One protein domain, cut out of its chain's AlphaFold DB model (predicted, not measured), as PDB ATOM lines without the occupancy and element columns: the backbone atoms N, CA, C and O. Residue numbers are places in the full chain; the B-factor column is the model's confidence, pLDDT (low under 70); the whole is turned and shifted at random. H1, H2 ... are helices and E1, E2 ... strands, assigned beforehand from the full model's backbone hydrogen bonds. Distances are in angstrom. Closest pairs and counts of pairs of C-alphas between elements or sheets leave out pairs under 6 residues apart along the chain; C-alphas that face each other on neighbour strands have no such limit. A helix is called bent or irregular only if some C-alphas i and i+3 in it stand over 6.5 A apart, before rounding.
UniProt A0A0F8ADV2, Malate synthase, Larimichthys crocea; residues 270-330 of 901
ATOM      1  N   PRO A 270      39.169 -11.893  38.393       87.25
ATOM      2  CA  PRO A 270      38.814 -11.112  37.207       87.25
ATOM      3  C   PRO A 270      37.330 -11.223  36.838       87.25
ATOM      4  O   PRO A 270      36.777 -12.320  36.812       87.25
ATOM      5  N   HIS A 271      36.694 -10.097  36.498       81.69
ATOM      6  CA  HIS A 271      35.245 -10.037  36.262       81.69
ATOM      7  C   HIS A 271      34.739 -10.844  35.053       81.69
ATOM      8  O   HIS A 271      33.553 -11.152  35.015       81.69
ATOM      9  N   ASP A 272      35.594 -11.190  34.084       84.50
ATOM     10  CA  ASP A 272      35.239 -12.078  32.968       84.50
ATOM     11  C   ASP A 272      35.447 -13.559  33.355       84.50
ATOM     12  O   ASP A 272      36.606 -13.990  33.441       84.50
ATOM     13  N   PRO A 273      34.373 -14.365  33.525       77.88
ATOM     14  CA  PRO A 273      34.478 -15.775  33.901       77.88
ATOM     15  C   PRO A 273      35.065 -16.672  32.805       77.88
ATOM     16  O   PRO A 273      35.519 -17.780  33.096       77.88
ATOM     17  N   LEU A 274      35.047 -16.220  31.546       79.94
ATOM     18  CA  LEU A 274      35.586 -16.966  30.408       79.94
ATOM     19  C   LEU A 274      37.111 -16.820  30.306       79.94
ATOM     20  O   LEU A 274      37.775 -17.697  29.746       79.94
ATOM     21  N   SER A 275      37.676 -15.754  30.882       87.31
ATOM     22  CA  SER A 275      39.114 -15.501  30.867       87.31
ATOM     23  C   SER A 275      39.916 -16.615  31.551       87.31
ATOM     24  O   SER A 275      39.599 -17.090  32.645       87.31
ATOM     25  N   ASP A 276      41.054 -16.987  30.958       81.75
ATOM     26  CA  ASP A 276      41.991 -17.922  31.598       81.75
ATOM     27  C   ASP A 276      42.522 -17.389  32.934       81.75
ATOM     28  O   ASP A 276      42.921 -18.163  33.801       81.75
ATOM     29  N   SER A 277      42.528 -16.065  33.110       78.94
ATOM     30  CA  SER A 277      42.948 -15.431  34.356       78.94
ATOM     31  C   SER A 277      41.964 -15.733  35.491       78.94
ATOM     32  O   SER A 277      42.394 -16.203  36.542       78.94
ATOM     33  N   HIS A 278      40.654 -15.589  35.254       87.06
ATOM     34  CA  HIS A 278      39.611 -15.992  36.203       87.06
ATOM     35  C   HIS A 278      39.736 -17.469  36.583       87.06
ATOM     36  O   HIS A 278      39.788 -17.807  37.766       87.06
ATOM     37  N   ARG A 279      39.879 -18.349  35.585       81.06
ATOM     38  CA  ARG A 279      40.000 -19.798  35.808       81.06
ATOM     39  C   ARG A 279      41.254 -20.168  36.617       81.06
ATOM     40  O   ARG A 279      41.156 -20.973  37.541       81.06
ATOM     41  N   ARG A 280      42.409 -19.543  36.342       83.56
ATOM     42  CA  ARG A 280      43.657 -19.744  37.112       83.56
ATOM     43  C   ARG A 280      43.566 -19.225  38.547       83.56
ATOM     44  O   ARG A 280      44.013 -19.920  39.461       83.56
ATOM     45  N   VAL A 281      42.996 -18.034  38.754       82.44
ATOM     46  CA  VAL A 281      42.805 -17.467  40.099       82.44
ATOM     47  C   VAL A 281      41.883 -18.358  40.922       82.44
ATOM     48  O   VAL A 281      42.265 -18.782  42.012       82.44
ATOM     49  N   LEU A 282      40.707 -18.701  40.388       84.50
ATOM     50  CA  LEU A 282      39.722 -19.495  41.114       84.50
ATOM     51  C   LEU A 282      40.271 -20.877  41.491       84.50
ATOM     52  O   LEU A 282      40.113 -21.289  42.639       84.50
ATOM     53  N   ALA A 283      40.972 -21.563  40.581       81.94
ATOM     54  CA  ALA A 283      41.628 -22.838  40.886       81.94
ATOM     55  C   ALA A 283      42.707 -22.694  41.979       81.94
ATOM     56  O   ALA A 283      42.762 -23.497  42.915       81.94
ATOM     57  N   THR A 284      43.515 -21.631  41.907       82.62
ATOM     58  CA  THR A 284      44.564 -21.336  42.895       82.62
ATOM     59  C   THR A 284      43.987 -21.101  44.291       82.62
ATOM     60  O   THR A 284      44.482 -21.693  45.252       82.62
ATOM     61  N   VAL A 285      42.937 -20.279  44.417       84.62
ATOM     62  CA  VAL A 285      42.275 -20.021  45.708       84.62
ATOM     63  C   VAL A 285      41.584 -21.283  46.217       84.62
ATOM     64  O   VAL A 285      41.850 -21.692  47.345       84.62
ATOM     65  N   THR A 286      40.778 -21.940  45.370       84.75
ATOM     66  CA  THR A 286      40.039 -23.173  45.704       84.75
ATOM     67  C   THR A 286      40.940 -24.173  46.408       84.75
ATOM     68  O   THR A 286      40.638 -24.609  47.516       84.75
ATOM     69  N   ARG A 287      42.094 -24.501  45.812       84.31
ATOM     70  CA  ARG A 287      42.979 -25.488  46.425       84.31
ATOM     71  C   ARG A 287      43.768 -24.953  47.616       84.31
ATOM     72  O   ARG A 287      44.043 -25.739  48.517       84.31
ATOM     73  N   LEU A 288      44.167 -23.674  47.636       83.00
ATOM     74  CA  LEU A 288      44.830 -23.111  48.819       83.00
ATOM     75  C   LEU A 288      43.922 -23.271  50.042       83.00
ATOM     76  O   LEU A 288      44.416 -23.580  51.117       83.00
ATOM     77  N   LYS A 289      42.603 -23.180  49.849       86.75
ATOM     78  CA  LYS A 289      41.619 -23.419  50.903       86.75
ATOM     79  C   LYS A 289      41.295 -24.890  51.142       86.75
ATOM     80  O   LYS A 289      41.190 -25.271  52.301       86.75
ATOM     81  N   LEU A 290      41.306 -25.760  50.128       82.00
ATOM     82  CA  LEU A 290      41.284 -27.217  50.356       82.00
ATOM     83  C   LEU A 290      42.467 -27.700  51.223       82.00
ATOM     84  O   LEU A 290      42.263 -28.543  52.088       82.00
ATOM     85  N   LEU A 291      43.677 -27.132  51.084       81.75
ATOM     86  CA  LEU A 291      44.816 -27.457  51.968       81.75
ATOM     87  C   LEU A 291      44.536 -27.204  53.456       81.75
ATOM     88  O   LEU A 291      45.063 -27.930  54.305       81.75
ATOM     89  N   GLU A 292      43.801 -26.127  53.738       84.56
ATOM     90  CA  GLU A 292      43.457 -25.648  55.076       84.56
ATOM     91  C   GLU A 292      42.254 -26.435  55.623       84.56
ATOM     92  O   GLU A 292      42.315 -26.939  56.743       84.56
ATOM     93  N   ILE A 293      41.206 -26.656  54.816       81.25
ATOM     94  CA  ILE A 293      40.061 -27.510  55.185       81.25
ATOM     95  C   ILE A 293      40.544 -28.941  55.482       81.25
ATOM     96  O   ILE A 293      40.219 -29.500  56.523       81.25
ATOM     97  N   GLU A 294      41.412 -29.515  54.641       79.50
ATOM     98  CA  GLU A 294      42.053 -30.819  54.887       79.50
ATOM     99  C   GLU A 294      43.141 -30.790  55.985       79.50
ATOM    100  O   GLU A 294      43.791 -31.808  56.236       79.50
ATOM    101  N   ALA A 295      43.410 -29.642  56.613       78.75
ATOM    102  CA  ALA A 295      44.138 -29.576  57.880       78.75
ATOM    103  C   ALA A 295      43.196 -29.634  59.092       78.75
ATOM    104  O   ALA A 295      43.644 -29.997  60.177       78.75
ATOM    105  N   GLY A 296      41.917 -29.298  58.901       80.44
ATOM    106  CA  GLY A 296      40.921 -29.164  59.958       80.44
ATOM    107  C   GLY A 296      40.647 -27.723  60.395       80.44
ATOM    108  O   GLY A 296      40.253 -27.536  61.540       80.44
ATOM    109  N   VAL A 297      40.851 -26.700  59.549       83.50
ATOM    110  CA  VAL A 297      40.312 -25.361  59.875       83.50
ATOM    111  C   VAL A 297      38.784 -25.375  59.781       83.50
ATOM    112  O   VAL A 297      38.223 -25.948  58.848       83.50
ATOM    113  N   ASP A 298      38.114 -24.694  60.706       83.31
ATOM    114  CA  ASP A 298      36.653 -24.532  60.714       83.31
ATOM    115  C   ASP A 298      36.176 -23.538  59.631       83.31
ATOM    116  O   ASP A 298      35.010 -23.540  59.218       83.31
ATOM    117  N   GLY A 299      37.095 -22.714  59.120       86.94
ATOM    118  CA  GLY A 299      36.899 -21.812  57.987       86.94
ATOM    119  C   GLY A 299      38.111 -20.928  57.723       86.94
ATOM    120  O   GLY A 299      39.172 -21.143  58.303       86.94
ATOM    121  N   PHE A 300      37.971 -19.948  56.834       88.44
ATOM    122  CA  PHE A 300      39.063 -19.081  56.378       88.44
ATOM    123  C   PHE A 300      38.548 -17.744  55.824       88.44
ATOM    124  O   PHE A 300      37.344 -17.549  55.642       88.44
ATOM    125  N   MET A 301      39.477 -16.842  55.498       89.50
ATOM    126  CA  MET A 301      39.168 -15.501  54.998       89.50
ATOM    127  C   MET A 301      39.451 -15.341  53.496       89.50
ATOM    128  O   MET A 301      40.394 -15.927  52.951       89.50
ATOM    129  N   VAL A 302      38.639 -14.523  52.825       89.56
ATOM    130  CA  VAL A 302      38.847 -14.029  51.452       89.56
ATOM    131  C   VAL A 302      38.745 -12.503  51.434       89.56
ATOM    132  O   VAL A 302      37.990 -11.937  52.217       89.56
ATOM    133  N   TYR A 303      39.463 -11.829  50.533       86.50
ATOM    134  CA  TYR A 303      39.272 -10.384  50.340       86.50
ATOM    135  C   TYR A 303      38.182 -10.106  49.295       86.50
ATOM    136  O   TYR A 303      37.280  -9.295  49.502       86.50
ATOM    137  N   ASP A 304      38.269 -10.760  48.132       87.12
ATOM    138  CA  ASP A 304      37.365 -10.474  47.020       87.12
ATOM    139  C   ASP A 304      35.966 -11.050  47.278       87.12
ATOM    140  O   ASP A 304      35.782 -12.264  47.388       87.12
ATOM    141  N   LEU A 305      34.959 -10.173  47.294       86.38
ATOM    142  CA  LEU A 305      33.551 -10.543  47.449       86.38
ATOM    143  C   LEU A 305      33.090 -11.569  46.394       86.38
ATOM    144  O   LEU A 305      32.234 -12.407  46.673       86.38
ATOM    145  N   ASN A 306      33.689 -11.556  45.198       88.75
ATOM    146  CA  ASN A 306      33.377 -12.499  44.122       88.75
ATOM    147  C   ASN A 306      33.881 -13.932  44.405       88.75
ATOM    148  O   ASN A 306      33.443 -14.874  43.744       88.75
ATOM    149  N   LEU A 307      34.774 -14.129  45.388       88.50
ATOM    150  CA  LEU A 307      35.235 -15.453  45.828       88.50
ATOM    151  C   LEU A 307      34.325 -16.102  46.879       88.50
ATOM    152  O   LEU A 307      34.412 -17.318  47.050       88.50
ATOM    153  N   ILE A 308      33.440 -15.351  47.549       88.06
ATOM    154  CA  ILE A 308      32.621 -15.864  48.664       88.06
ATOM    155  C   ILE A 308      31.756 -17.049  48.213       88.06
ATOM    156  O   ILE A 308      31.886 -18.150  48.745       88.06
ATOM    157  N   GLU A 309      30.919 -16.854  47.191       87.44
ATOM    158  CA  GLU A 309      30.024 -17.898  46.677       87.44
ATOM    159  C   GLU A 309      30.772 -19.155  46.184       87.44
ATOM    160  O   GLU A 309      30.382 -20.266  46.560       87.44
ATOM    161  N   PRO A 310      31.840 -19.043  45.362       86.44
ATOM    162  CA  PRO A 310      32.673 -20.188  45.012       86.44
ATOM    163  C   PRO A 310      33.274 -20.902  46.230       86.44
ATOM    164  O   PRO A 310      33.221 -22.129  46.296       86.44
ATOM    165  N   MET A 311      33.801 -20.170  47.216       88.62
ATOM    166  CA  MET A 311      34.422 -20.777  48.397       88.62
ATOM    167  C   MET A 311      33.404 -21.437  49.332       88.62
ATOM    168  O   MET A 311      33.690 -22.495  49.888       88.62
ATOM    169  N   GLN A 312      32.190 -20.899  49.455       83.56
ATOM    170  CA  GLN A 312      31.112 -21.536  50.220       83.56
ATOM    171  C   GLN A 312      30.656 -22.850  49.573       83.56
ATOM    172  O   GLN A 312      30.381 -23.825  50.280       83.56
ATOM    173  N   LYS A 313      30.653 -22.924  48.234       81.44
ATOM    174  CA  LYS A 313      30.404 -24.172  47.488       81.44
ATOM    175  C   LYS A 313      31.520 -25.194  47.742       81.44
ATOM    176  O   LYS A 313      31.211 -26.348  48.029       81.44
ATOM    177  N   VAL A 314      32.789 -24.767  47.744       78.00
ATOM    178  CA  VAL A 314      33.946 -25.613  48.110       78.00
ATOM    179  C   VAL A 314      33.836 -26.128  49.550       78.00
ATOM    180  O   VAL A 314      34.010 -27.326  49.770       78.00
ATOM    181  N   CYS A 315      33.482 -25.280  50.521       71.56
ATOM    182  CA  CYS A 315      33.279 -25.699  51.914       71.56
ATOM    183  C   CYS A 315      32.158 -26.739  52.029       71.56
ATOM    184  O   CYS A 315      32.375 -27.823  52.561       71.56
ATOM    185  N   THR A 316      30.976 -26.444  51.479       70.56
ATOM    186  CA  THR A 316      29.793 -27.326  51.550       70.56
ATOM    187  C   THR A 316      30.058 -28.695  50.911       70.56
ATOM    188  O   THR A 316      29.660 -29.731  51.446       70.56
ATOM    189  N   PHE A 317      30.782 -28.710  49.789       58.84
ATOM    190  CA  PHE A 317      31.235 -29.934  49.131       58.84
ATOM    191  C   PHE A 317      32.245 -30.696  50.004       58.84
ATOM    192  O   PHE A 317      32.051 -31.873  50.283       58.84
ATOM    193  N   THR A 318      33.282 -30.032  50.518       57.47
ATOM    194  CA  THR A 318      34.364 -30.701  51.265       57.47
ATOM    195  C   THR A 318      33.898 -31.231  52.624       57.47
ATOM    196  O   THR A 318      34.236 -32.357  52.982       57.47
ATOM    197  N   TYR A 319      33.032 -30.505  53.340       55.81
ATOM    198  CA  TYR A 319      32.405 -30.984  54.581       55.81
ATOM    199  C   TYR A 319      31.442 -32.170  54.376       55.81
ATOM    200  O   TYR A 319      31.063 -32.816  55.350       55.81
ATOM    201  N   SER A 320      31.074 -32.500  53.131       47.62
ATOM    202  CA  SER A 320      30.348 -33.732  52.781       47.62
ATOM    203  C   SER A 320      31.220 -34.800  52.089       47.62
ATOM    204  O   SER A 320      30.728 -35.893  51.814       47.62
ATOM    205  N   LEU A 321      32.514 -34.528  51.857       41.00
ATOM    206  CA  LEU A 321      33.466 -35.361  51.096       41.00
ATOM    207  C   LEU A 321      34.884 -35.378  51.716       41.00
ATOM    208  O   LEU A 321      35.886 -35.368  50.999       41.00
ATOM    209  N   GLY A 322      34.981 -35.404  53.049       39.59
ATOM    210  CA  GLY A 322      36.240 -35.332  53.813       39.59
ATOM    211  C   GLY A 322      37.155 -36.563  53.704       39.59
ATOM    212  O   GLY A 322      37.414 -37.216  54.708       39.59
ATOM    213  N   ASP A 323      37.620 -36.885  52.491       34.31
ATOM    214  CA  ASP A 323      38.353 -38.121  52.174       34.31
ATOM    215  C   ASP A 323      39.482 -37.949  51.113       34.31
ATOM    216  O   ASP A 323      40.394 -38.775  51.098       34.31
ATOM    217  N   LYS A 324      39.478 -36.935  50.201       28.91
ATOM    218  CA  LYS A 324      40.384 -36.931  49.001       28.91
ATOM    219  C   LYS A 324      40.905 -35.577  48.380       28.91
ATOM    220  O   LYS A 324      40.457 -35.208  47.301       28.91
ATOM    221  N   MET A 325      42.000 -35.003  48.924       27.75
ATOM    222  CA  MET A 325      43.216 -34.418  48.243       27.75
ATOM    223  C   MET A 325      43.273 -33.048  47.451       27.75
ATOM    224  O   MET A 325      42.266 -32.447  47.089       27.75
ATOM    225  N   LYS A 326      44.529 -32.584  47.160       32.28
ATOM    226  CA  LYS A 326      45.088 -31.181  47.037       32.28
ATOM    227  C   LYS A 326      45.977 -30.890  45.762       32.28
ATOM    228  O   LYS A 326      46.479 -31.878  45.246       32.28
ATOM    229  N   GLU A 327      46.277 -29.610  45.333       26.73
ATOM    230  CA  GLU A 327      47.600 -29.035  44.767       26.73
ATOM    231  C   GLU A 327      47.634 -27.688  43.882       26.73
ATOM    232  O   GLU A 327      46.844 -27.561  42.955       26.73
ATOM    233  N   LYS A 328      48.559 -26.708  44.179       27.19
ATOM    234  CA  LYS A 328      49.132 -25.423  43.538       27.19
ATOM    235  C   LYS A 328      48.317 -24.314  42.750       27.19
ATOM    236  O   LYS A 328      47.326 -24.663  42.135       27.19
ATOM    237  N   THR A 329      48.647 -22.985  42.582       24.78
ATOM    238  CA  THR A 329      49.544 -21.857  43.120       24.78
ATOM    239  C   THR A 329      49.847 -20.812  41.965       24.78
ATOM    240  O   THR A 329      49.953 -21.321  40.854       24.78
ATOM    241  N   LYS A 330      50.072 -19.451  41.944       26.34
ATOM    242  CA  LYS A 330      50.118 -18.119  42.704       26.34
ATOM    243  C   LYS A 330      49.998 -16.947  41.599       26.34
ATOM    244  O   LYS A 330      49.645 -17.335  40.491       26.34
TER     245      LYS A 330
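AT A GLANCE: This is residues 270 to 330 of the 901 residues of the protein "Malate synthase" of Larimichthys crocea (UniProt A0A0F8ADV2). Two helices, H1 and the shorter H2, cross near their middles as a skewed X, while the short strand E1 folds the chain back between them. A tail without named elements, residues 319 to 330, runs round the outside and back past H1. The printed part has 61 residues, with two named helices and one named strand in the order H1, E1, H2 along the chain; the class is mostly helix, and the whole is compact, with a radius of gyration of the C-alphas of 11.7 A and spans of 32 by 21 by 17 A.

IN THESE COORDINATES: H1, residues 276 to 293, runs 25.5 A from C-alpha 276 at (41.991, -17.922, 31.598). E1 is residues 299 to 302. H2, residues 305 to 318, runs 20.5 A to C-alpha 318 at (34.364, -30.701, 51.265); it is irregular, only just, with C-alphas 306 and 309 6.8 A apart.

HOW THE PARTS SIT: H1 and H2 touch, the closest C-alphas being those of Thr 286 and Met 311, 6.7 A apart. They run the same way at a steep tilt of 48 degrees. E1 pairs with no named strand; its closest C-alphas to H2 are Val 302 and Ile 308, 7.1 A apart. O i to N i+4 pairs are within hydrogen-bond range in 13 of 14 cases in H1 and 8 of 10 in H2.

THE WHOLE: The C-alphas of Asp 272 and Asp 323 are the farthest apart, 32.5 A. The printed part has no cut, and both links are tight. Residues 317 to 330 have pLDDT under 70.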